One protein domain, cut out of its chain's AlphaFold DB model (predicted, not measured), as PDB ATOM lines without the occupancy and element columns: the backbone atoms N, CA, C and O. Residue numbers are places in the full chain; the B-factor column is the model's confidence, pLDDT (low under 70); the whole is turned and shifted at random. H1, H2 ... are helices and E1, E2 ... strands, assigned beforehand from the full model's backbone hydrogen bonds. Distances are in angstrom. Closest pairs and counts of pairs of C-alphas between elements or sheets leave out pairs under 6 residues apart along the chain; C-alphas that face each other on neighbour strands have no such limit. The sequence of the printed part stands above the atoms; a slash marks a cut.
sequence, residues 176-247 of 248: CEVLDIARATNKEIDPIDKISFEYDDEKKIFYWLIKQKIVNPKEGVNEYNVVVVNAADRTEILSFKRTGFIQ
ATOM      1  N   CYS A 176     258.274 130.230 236.221       88.81
ATOM      2  CA  CYS A 176     258.607 128.822 236.462       88.81
ATOM      3  C   CYS A 176     257.523 127.881 235.922       88.81
ATOM      4  O   CYS A 176     257.851 126.942 235.203       88.81
ATOM      5  N   GLU A 177     256.247 128.188 236.162       90.62
ATOM      6  CA  GLU A 177     255.110 127.491 235.535       90.62
ATOM      7  C   GLU A 177     255.208 127.533 234.002       90.62
ATOM      8  O   GLU A 177     255.039 126.521 233.325       90.62
ATOM      9  N   VAL A 178     255.570 128.695 233.450       91.75
ATOM     10  CA  VAL A 178     255.801 128.897 232.011       91.75
ATOM     11  C   VAL A 178     256.929 127.999 231.474       91.75
ATOM     12  O   VAL A 178     256.804 127.438 230.383       91.75
ATOM     13  N   LEU A 179     258.013 127.807 232.237       92.44
ATOM     14  CA  LEU A 179     259.105 126.893 231.875       92.44
ATOM     15  C   LEU A 179     258.712 125.420 231.962       92.44
ATOM     16  O   LEU A 179     259.092 124.641 231.088       92.44
ATOM     17  N   ASP A 180     257.962 125.031 232.988       93.06
ATOM     18  CA  ASP A 180     257.525 123.647 233.159       93.06
ATOM     19  C   ASP A 180     256.520 123.255 232.063       93.06
ATOM     20  O   ASP A 180     256.638 122.175 231.476       93.06
ATOM     21  N   ILE A 181     255.631 124.177 231.666       93.88
ATOM     22  CA  ILE A 181     254.797 124.049 230.460       93.88
ATOM     23  C   ILE A 181     255.671 123.898 229.206       93.88
ATOM     24  O   ILE A 181     255.431 123.000 228.393       93.88
ATOM     25  N   ALA A 182     256.699 124.738 229.038       94.94
ATOM     26  CA  ALA A 182     257.570 124.687 227.866       94.94
ATOM     27  C   ALA A 182     258.323 123.348 227.755       94.94
ATOM     28  O   ALA A 182     258.353 122.755 226.677       94.94
ATOM     29  N   ARG A 183     258.850 122.829 228.870       95.12
ATOM     30  CA  ARG A 183     259.546 121.530 228.954       95.12
ATOM     31  C   ARG A 183     258.617 120.336 228.753       95.12
ATOM     32  O   ARG A 183     259.007 119.356 228.118       95.12
ATOM     33  N   ALA A 184     257.386 120.411 229.261       94.56
ATOM     34  CA  ALA A 184     256.363 119.395 229.019       94.56
ATOM     35  C   ALA A 184     255.927 119.360 227.543       94.56
ATOM     36  O   ALA A 184     255.695 118.283 226.993       94.56
ATOM     37  N   THR A 185     255.864 120.530 226.898       95.94
ATOM     38  CA  THR A 185     255.479 120.690 225.486       95.94
ATOM     39  C   THR A 185     256.600 120.268 224.535       95.94
ATOM     40  O   THR A 185     256.347 119.577 223.548       95.94
ATOM     41  N   ASN A 186     257.845 120.663 224.818       95.31
ATOM     42  CA  ASN A 186     259.002 120.373 223.981       95.31
ATOM     43  C   ASN A 186     260.203 119.939 224.836       95.31
ATOM     44  O   ASN A 186     260.856 120.744 225.495       95.31
ATOM     45  N   LYS A 187     260.532 118.646 224.765       93.56
ATOM     46  CA  LYS A 187     261.647 118.029 225.510       93.56
ATOM     47  C   LYS A 187     263.033 118.500 225.051       93.56
ATOM     48  O   LYS A 187     264.013 118.244 225.742       93.56
ATOM     49  N   GLU A 188     263.112 119.169 223.904       94.69
ATOM     50  CA  GLU A 188     264.325 119.763 223.340       94.69
ATOM     51  C   GLU A 188     264.357 121.294 223.528       94.69
ATOM     52  O   GLU A 188     265.089 121.974 222.815       94.69
ATOM     53  N   ILE A 189     263.557 121.878 224.433       95.56
ATOM     54  CA  ILE A 189     263.572 123.336 224.669       95.56
ATOM     55  C   ILE A 189     264.810 123.810 225.445       95.56
ATOM     56  O   ILE A 189     265.230 124.956 225.291       95.56
ATOM     57  N   ASP A 190     265.412 122.943 226.261       94.38
ATOM     58  CA  ASP A 190     266.639 123.246 226.999       94.38
ATOM     59  C   ASP A 190     267.898 123.128 226.101       94.38
ATOM     60  O   ASP A 190     267.912 122.365 225.126       94.38
ATOM     61  N   PRO A 191     268.993 123.844 226.423       94.50
ATOM     62  CA  PRO A 191     269.077 124.893 227.442       94.50
ATOM     63  C   PRO A 191     268.371 126.180 226.989       94.50
ATOM     64  O   PRO A 191     268.412 126.536 225.815       94.50
ATOM     65  N   ILE A 192     267.755 126.905 227.924       94.31
ATOM     66  CA  ILE A 192     267.023 128.151 227.636       94.31
ATOM     67  C   ILE A 192     267.983 129.320 227.336       94.31
ATOM     68  O   ILE A 192     268.988 129.512 228.023       94.31
ATOM     69  N   ASP A 193     267.647 130.120 226.322       94.31
ATOM     70  CA  ASP A 193     268.311 131.381 225.952       94.31
ATOM     71  C   ASP A 193     267.638 132.585 226.611       94.31
ATOM     72  O   ASP A 193     268.282 133.388 227.281       94.31
ATOM     73  N   LYS A 194     266.323 132.694 226.401       94.44
ATOM     74  CA  LYS A 194     265.504 133.842 226.781       94.44
ATOM     75  C   LYS A 194     264.078 133.393 227.098       94.44
ATOM     76  O   LYS A 194     263.516 132.556 226.392       94.44
ATOM     77  N   ILE A 195     263.501 134.011 228.120       94.00
ATOM     78  CA  ILE A 195     262.063 134.118 228.354       94.00
ATOM     79  C   ILE A 195     261.703 135.596 228.213       94.00
ATOM     80  O   ILE A 195     262.394 136.448 228.774       94.00
ATOM     81  N   SER A 196     260.636 135.909 227.491       94.56
ATOM     82  CA  SER A 196     260.021 137.238 227.497       94.56
ATOM     83  C   SER A 196     258.507 137.153 227.439       94.56
ATOM     84  O   SER A 196     257.921 136.098 227.194       94.56
ATOM     85  N   PHE A 197     257.882 138.291 227.694       94.50
ATOM     86  CA  PHE A 197     256.451 138.497 227.600       94.50
ATOM     87  C   PHE A 197     256.193 139.412 226.408       94.50
ATOM     88  O   PHE A 197     256.644 140.548 226.419       94.50
ATOM     89  N   GLU A 198     255.532 138.920 225.373       95.44
ATOM     90  CA  GLU A 198     255.395 139.573 224.072       95.44
ATOM     91  C   GLU A 198     253.916 139.831 223.744       95.44
ATOM     92  O   GLU A 198     253.015 139.297 224.393       95.44
ATOM     93  N   TYR A 199     253.660 140.640 222.715       95.69
ATOM     94  CA  TYR A 199     252.319 140.951 222.218       95.69
ATOM     95  C   TYR A 199     252.177 140.525 220.754       95.69
ATOM     96  O   TYR A 199     253.086 140.728 219.948       95.69
ATOM     97  N   ASP A 200     251.043 139.912 220.422       94.19
ATOM     98  CA  ASP A 200     250.644 139.552 219.062       94.19
ATOM     99  C   ASP A 200     249.605 140.574 218.588       94.19
ATOM    100  O   ASP A 200     248.476 140.584 219.086       94.19
ATOM    101  N   ASP A 201     249.979 141.450 217.650       92.62
ATOM    102  CA  ASP A 201     249.070 142.488 217.154       92.62
ATOM    103  C   ASP A 201     248.002 141.954 216.182       92.62
ATOM    104  O   ASP A 201     246.962 142.587 216.019       92.62
ATOM    105  N   GLU A 202     248.180 140.779 215.571       92.62
ATOM    106  CA  GLU A 202     247.128 140.178 214.739       92.62
ATOM    107  C   GLU A 202     246.044 139.543 215.617       92.62
ATOM    108  O   GLU A 202     244.849 139.712 215.365       92.62
ATOM    109  N   LYS A 203     246.454 138.846 216.682       92.44
ATOM    110  CA  LYS A 203     245.547 138.190 217.638       92.44
ATOM    111  C   LYS A 203     245.054 139.095 218.768       92.44
ATOM    112  O   LYS A 203     244.104 138.719 219.454       92.44
ATOM    113  N   LYS A 204     245.700 140.245 218.988       93.56
ATOM    114  CA  LYS A 204     245.461 141.181 220.103       93.56
ATOM    115  C   LYS A 204     245.631 140.537 221.492       93.56
ATOM    116  O   LYS A 204     244.908 140.867 222.430       93.56
ATOM    117  N   ILE A 205     246.597 139.623 221.639       93.38
ATOM    118  CA  ILE A 205     246.877 138.911 222.902       93.38
ATOM    119  C   ILE A 205     248.325 139.076 223.359       93.38
ATOM    120  O   ILE A 205     249.243 139.193 222.549       93.38
ATOM    121  N   PHE A 206     248.532 139.006 224.672       95.44
ATOM    122  CA  PHE A 206     249.859 138.820 225.250       95.44
ATOM    123  C   PHE A 206     250.205 137.334 225.385       95.44
ATOM    124  O   PHE A 206     249.342 136.498 225.671       95.44
ATOM    125  N   TYR A 207     251.481 137.004 225.220       95.69
ATOM    126  CA  TYR A 207     251.984 135.642 225.327       95.69
ATOM    127  C   TYR A 207     253.388 135.588 225.925       95.69
ATOM    128  O   TYR A 207     254.203 136.492 225.771       95.69
ATOM    129  N   TRP A 208     253.693 134.477 226.579       94.88
ATOM    130  CA  TRP A 208     255.042 134.129 226.993       94.88
ATOM    131  C   TRP A 208     255.801 133.502 225.827       94.88
ATOM    132  O   TRP A 208     255.310 132.555 225.213       94.88
ATOM    133  N   LEU A 209     257.002 134.000 225.544       95.75
ATOM    134  CA  LEU A 209     257.926 133.472 224.546       95.75
ATOM    135  C   LEU A 209     259.122 132.824 225.253       95.75
ATOM    136  O   LEU A 209     259.863 133.496 225.964       95.75
ATOM    137  N   ILE A 210     259.336 131.531 225.018       96.19
ATOM    138  CA  ILE A 210     260.456 130.752 225.552       96.19
ATOM    139  C   ILE A 210     261.322 130.308 224.378       96.19
ATOM    140  O   ILE A 210     260.847 129.627 223.469       96.19
ATOM    141  N   LYS A 211     262.599 130.685 224.391       96.12
ATOM    142  CA  LYS A 211     263.555 130.422 223.313       96.12
ATOM    143  C   LYS A 211     264.682 129.506 223.790       96.12
ATOM    144  O   LYS A 211     265.319 129.801 224.799       96.12
ATOM    145  N   GLN A 212     264.983 128.455 223.028       96.69
ATOM    146  CA  GLN A 212     266.173 127.621 223.219       96.69
ATOM    147  C   GLN A 212     267.455 128.356 222.797       96.69
ATOM    148  O   GLN A 212     267.496 129.066 221.789       96.69
ATOM    149  N   LYS A 213     268.540 128.120 223.535       95.06
ATOM    150  CA  LYS A 213     269.895 128.564 223.201       95.06
ATOM    151  C   LYS A 213     270.506 127.650 222.149       95.06
ATOM    152  O   LYS A 213     270.583 126.439 222.332       95.06
ATOM    153  N   ILE A 214     271.016 128.247 221.074       93.00
ATOM    154  CA  ILE A 214     271.772 127.527 220.044       93.00
ATOM    155  C   ILE A 214     273.065 126.993 220.682       93.00
ATOM    156  O   ILE A 214     273.961 127.757 221.045       93.00
ATOM    157  N   VAL A 215     273.154 125.672 220.839       91.62
ATOM    158  CA  VAL A 215     274.347 124.982 221.350       91.62
ATOM    159  C   VAL A 215     275.260 124.633 220.176       91.62
ATOM    160  O   VAL A 215     274.797 124.098 219.173       91.62
ATOM    161  N   ASN A 216     276.562 124.902 220.314       90.50
ATOM    162  CA  ASN A 216     277.571 124.736 219.257       90.50
ATOM    163  C   ASN A 216     277.190 125.464 217.944       90.50
ATOM    164  O   ASN A 216     277.055 124.813 216.903       90.50
ATOM    165  N   PRO A 217     276.998 126.799 217.991       91.38
ATOM    166  CA  PRO A 217     276.599 127.581 216.828       91.38
ATOM    167  C   PRO A 217     277.610 127.447 215.687       91.38
ATOM    168  O   PRO A 217     278.823 127.482 215.899       91.38
ATOM    169  N   LYS A 218     277.092 127.329 214.467       91.62
ATOM    170  CA  LYS A 218     277.868 127.370 213.225       91.62
ATOM    171  C   LYS A 218     277.723 128.740 212.578       91.62
ATOM    172  O   LYS A 218     276.718 129.416 212.788       91.62
ATOM    173  N   GLU A 219     278.691 129.127 211.760       94.38
ATOM    174  CA  GLU A 219     278.513 130.279 210.878       94.38
ATOM    175  C   GLU A 219     277.369 129.993 209.888       94.38
ATOM    176  O   GLU A 219     277.228 128.873 209.387       94.38
ATOM    177  N   GLY A 220     276.528 130.992 209.634       93.56
ATOM    178  CA  GLY A 220     275.330 130.861 208.818       93.56
ATOM    179  C   GLY A 220     274.071 130.523 209.622       93.56
ATOM    180  O   GLY A 220     273.850 131.025 210.726       93.56
ATOM    181  N   VAL A 221     273.188 129.717 209.028       93.94
ATOM    182  CA  VAL A 221     271.847 129.434 209.561       93.94
ATOM    183  C   VAL A 221     271.883 128.317 210.607       93.94
ATOM    184  O   VAL A 221     272.346 127.211 210.337       93.94
ATOM    185  N   ASN A 222     271.322 128.598 211.780       94.25
ATOM    186  CA  ASN A 222     271.167 127.670 212.897       94.25
ATOM    187  C   ASN A 222     269.684 127.554 213.269       94.25
ATOM    188  O   ASN A 222     268.977 128.562 213.282       94.25
ATOM    189  N   GLU A 223     269.216 126.353 213.603       94.94
ATOM    190  CA  GLU A 223     267.869 126.140 214.145       94.94
ATOM    191  C   GLU A 223     267.860 126.223 215.675       94.94
ATOM    192  O   GLU A 223     268.840 125.868 216.331       94.94
ATOM    193  N   TYR A 224     266.733 126.649 216.241       96.12
ATOM    194  CA  TYR A 224     266.443 126.572 217.673       96.12
ATOM    195  C   TYR A 224     264.945 126.371 217.916       96.12
ATOM    196  O   TYR A 224     264.101 126.814 217.128       96.12
ATOM    197  N   ASN A 225     264.611 125.700 219.017       97.50
ATOM    198  CA  ASN A 225     263.234 125.521 219.459       97.50
ATOM    199  C   ASN A 225     262.674 126.795 220.111       97.50
ATOM    200  O   ASN A 225     263.379 127.535 220.803       97.50
ATOM    201  N   VAL A 226     261.380 127.029 219.903       97.25
ATOM    202  CA  VAL A 226     260.597 128.090 220.539       97.25
ATOM    203  C   VAL A 226     259.289 127.495 221.046       97.25
ATOM    204  O   VAL A 226     258.631 126.747 220.320       97.25
ATOM    205  N   VAL A 227     258.900 127.862 222.266       97.44
ATOM    206  CA  VAL A 227     257.548 127.643 222.794       97.44
ATOM    207  C   VAL A 227     256.881 128.995 223.042       97.44
ATOM    208  O   VAL A 227     257.519 129.934 223.511       97.44
ATOM    209  N   VAL A 228     255.596 129.080 222.716       96.56
ATOM    210  CA  VAL A 228     254.708 130.209 223.000       96.56
ATOM    211  C   VAL A 228     253.571 129.721 223.896       96.56
ATOM    212  O   VAL A 228     253.000 128.670 223.612       96.56
ATOM    213  N   VAL A 229     253.235 130.473 224.947       95.81
ATOM    214  CA  VAL A 229     252.117 130.185 225.869       95.81
ATOM    215  C   VAL A 229     251.238 131.429 226.004       95.81
ATOM    216  O   VAL A 229     251.732 132.479 226.406       95.81
ATOM    217  N   ASN A 230     249.940 131.331 225.702       95.06
ATOM    218  CA  ASN A 230     248.977 132.418 225.923       95.06
ATOM    219  C   ASN A 230     248.970 132.837 227.404       95.06
ATOM    220  O   ASN A 230     248.743 132.009 228.290       95.06
ATOM    221  N   ALA A 231     249.215 134.125 227.663       94.12
ATOM    222  CA  ALA A 231     249.399 134.648 229.009       94.12
ATOM    223  C   ALA A 231     248.091 134.828 229.803       94.12
ATOM    224  O   ALA A 231     248.154 135.033 231.012       94.12
ATOM    225  N   ALA A 232     246.920 134.762 229.160       92.94
ATOM    226  CA  ALA A 232     245.628 134.987 229.818       92.94
ATOM    227  C   ALA A 232     244.991 133.715 230.409       92.94
ATOM    228  O   ALA A 232     244.274 133.793 231.402       92.94
ATOM    229  N   ASP A 233     245.191 132.552 229.777       87.00
ATOM    230  CA  ASP A 233     244.368 131.361 230.058       87.00
ATOM    231  C   ASP A 233     245.021 130.003 229.717       87.00
ATOM    232  O   ASP A 233     244.370 128.965 229.846       87.00
ATOM    233  N   ARG A 234     246.294 129.975 229.284       86.44
ATOM    234  CA  ARG A 234     247.021 128.753 228.862       86.44
ATOM    235  C   ARG A 234     246.419 128.019 227.645       86.44
ATOM    236  O   ARG A 234     246.912 126.948 227.298       86.44
ATOM    237  N   THR A 235     245.379 128.548 226.988       82.25
ATOM    238  CA  THR A 235     244.603 127.805 225.967       82.25
ATOM    239  C   THR A 235     245.356 127.575 224.660       82.25
ATOM    240  O   THR A 235     245.165 126.541 224.020       82.25
ATOM    241  N   GLU A 236     246.230 128.503 224.274       84.50
ATOM    242  CA  GLU A 236     247.125 128.342 223.129       84.50
ATOM    243  C   GLU A 236     248.555 128.113 223.619       84.50
ATOM    244  O   GLU A 236     249.192 129.011 224.173       84.50
ATOM    245  N   ILE A 237     249.058 126.900 223.386       90.38
ATOM    246  CA  ILE A 237     250.463 126.536 223.567       90.38
ATOM    247  C   ILE A 237     250.981 126.048 222.216       90.38
ATOM    248  O   ILE A 237     250.473 125.073 221.664       90.38
ATOM    249  N   LEU A 238     251.988 126.728 221.672       92.75
ATOM    250  CA  LEU A 238     252.580 126.409 220.373       92.75
ATOM    251  C   LEU A 238     254.064 126.101 220.545       92.75
ATOM    252  O   LEU A 238     254.775 126.841 221.215       92.75
ATOM    253  N   SER A 239     254.546 125.041 219.898       93.44
ATOM    254  CA  SER A 239     255.971 124.709 219.819       93.44
ATOM    255  C   SER A 239     256.384 124.598 218.359       93.44
ATOM    256  O   SER A 239     255.777 123.846 217.597       93.44
ATOM    257  N   PHE A 240     257.420 125.333 217.965       95.38
ATOM    258  CA  PHE A 240     257.930 125.353 216.597       95.38
ATOM    259  C   PHE A 240     259.434 125.636 216.567       95.38
ATOM    260  O   PHE A 240     260.017 126.151 217.522       95.38
ATOM    261  N   LYS A 241     260.069 125.326 215.437       94.00
ATOM    262  CA  LYS A 241     261.453 125.723 215.170       94.00
ATOM    263  C   LYS A 241     261.510 127.116 214.553       94.00
ATOM    264  O   LYS A 241     260.664 127.483 213.738       94.00
ATOM    265  N   ARG A 242     262.546 127.872 214.901       94.56
ATOM    266  CA  ARG A 242     262.963 129.094 214.203       94.56
ATOM    267  C   ARG A 242     264.406 128.950 213.745       94.56
ATOM    268  O   ARG A 242     265.165 128.142 214.276       94.56
ATOM    269  N   THR A 243     264.775 129.755 212.760       92.44
ATOM    270  CA  THR A 243     266.151 129.904 212.295       92.44
ATOM    271  C   THR A 243     266.743 131.224 212.778       92.44
ATOM    272  O   THR A 243     266.038 132.216 212.964       92.44
ATOM    273  N   GLY A 244     268.052 131.234 213.012       88.69
ATOM    274  CA  GLY A 244     268.843 132.421 213.320       88.69
ATOM    275  C   GLY A 244     270.144 132.392 212.527       88.69
ATOM    276  O   GLY A 244     270.727 131.324 212.338       88.69
ATOM    277  N   PHE A 245     270.584 133.549 212.042       91.25
ATOM    278  CA  PHE A 245     271.855 133.686 211.335       91.25
ATOM    279  C   PHE A 245     272.949 134.129 212.311       91.25
ATOM    280  O   PHE A 245     272.723 135.040 213.106       91.25
ATOM    281  N   ILE A 246     274.114 133.485 212.257       90.19
ATOM    282  CA  ILE A 246     275.278 133.806 213.089       90.19
ATOM    283  C   ILE A 246     276.470 134.075 212.173       90.19
ATOM    284  O   ILE A 246     276.768 133.281 211.281       90.19
ATOM    285  N   GLN A 247     277.150 135.191 212.415       87.88
ATOM    286  CA  GLN A 247     278.389 135.596 211.759       87.88
ATOM    287  C   GLN A 247     279.428 135.881 212.850       87.88
ATOM    288  O   GLN A 247     279.060 136.415 213.901       87.88
TER     289      GLN A 247
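AT A GLANCE: This is residues 176 to 247 of the 248 residues of an uncharacterized protein of Flammeovirgaceae bacterium 311 (UniProt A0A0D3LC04). One strongly twisted sheet of four strands forms a curved wall, with the single short helix H1 packed across one face and the opposite face bare of any named helix. The long hairpin of E3 and E4 makes much of the length, and E1, at one edge, bends on its way along the sheet. The printed part has 72 residues, with one named helix and four named strands in the chain order H1, E1, E2, E3, E4. The sheet's order is E1, E2, E3, E4, all antiparallel, and the class is mixed, helices and strands. The whole is compact, with a radius of gyration of the C-alphas of 12.8 A and spans of 39 by 26 by 16 A.

IN THESE COORDINATES: Start with the longest strand, E3: find C-alpha 220 at (275.330, 130.861, 208.818), and from there residues 220 to 230 run 31.5 A. E4, residues 237 to 246, returns over 27.9 A and ends at C-alpha 246 at (275.278, 133.806, 213.089). Go back along the chain to E2, residues 205 to 212, 22.4 A long, and to E1, residues 192 to 200, 21.7 A long, which bends by 61 degrees at residue 197. H1, residues 176 to 185, begins at C-alpha 176 at (258.607, 128.822, 236.462) and is 14.0 A long.

HOW THE PARTS SIT: Look first at the sheet, a meander, each strand the antiparallel neighbour of the one before. The inner strands E2 and E3 form a hairpin at 139 degrees, with N 210 and O 227 2.9 A apart, within hydrogen-bond range. The hairpin of E3 and E4 stands at 155 degrees, with N 224 and O 242 at 2.9 A. The hairpin of E1 and E2 stands at 161 degrees, with N 198 and O 207 at 2.8 A. The edge strands E1 and E4 are apart. H1 is on the sheet at a height over the sheet of 8.6 A, and the two make two layers, a helix on one face of a sheet. It lies over E2 and only just over E3, where 3 of its C-alphas fall, and runs across the strands, at 68 degrees to E2 on the local plane. Its closest C-alphas with E3 are those of Ala 182 and Val 227, 5.9 A apart. In H1 every O i to N i+4 pair is within hydrogen-bond range.

THE WHOLE: The two C-alphas farthest apart are those of Glu 219 and Asp 233, 39.2 A. The printed part has no cut. The link from E1 to E2 is tight, and the other three are short. The mean pLDDT of the printed part is 93.4, and no printed residue is under 70.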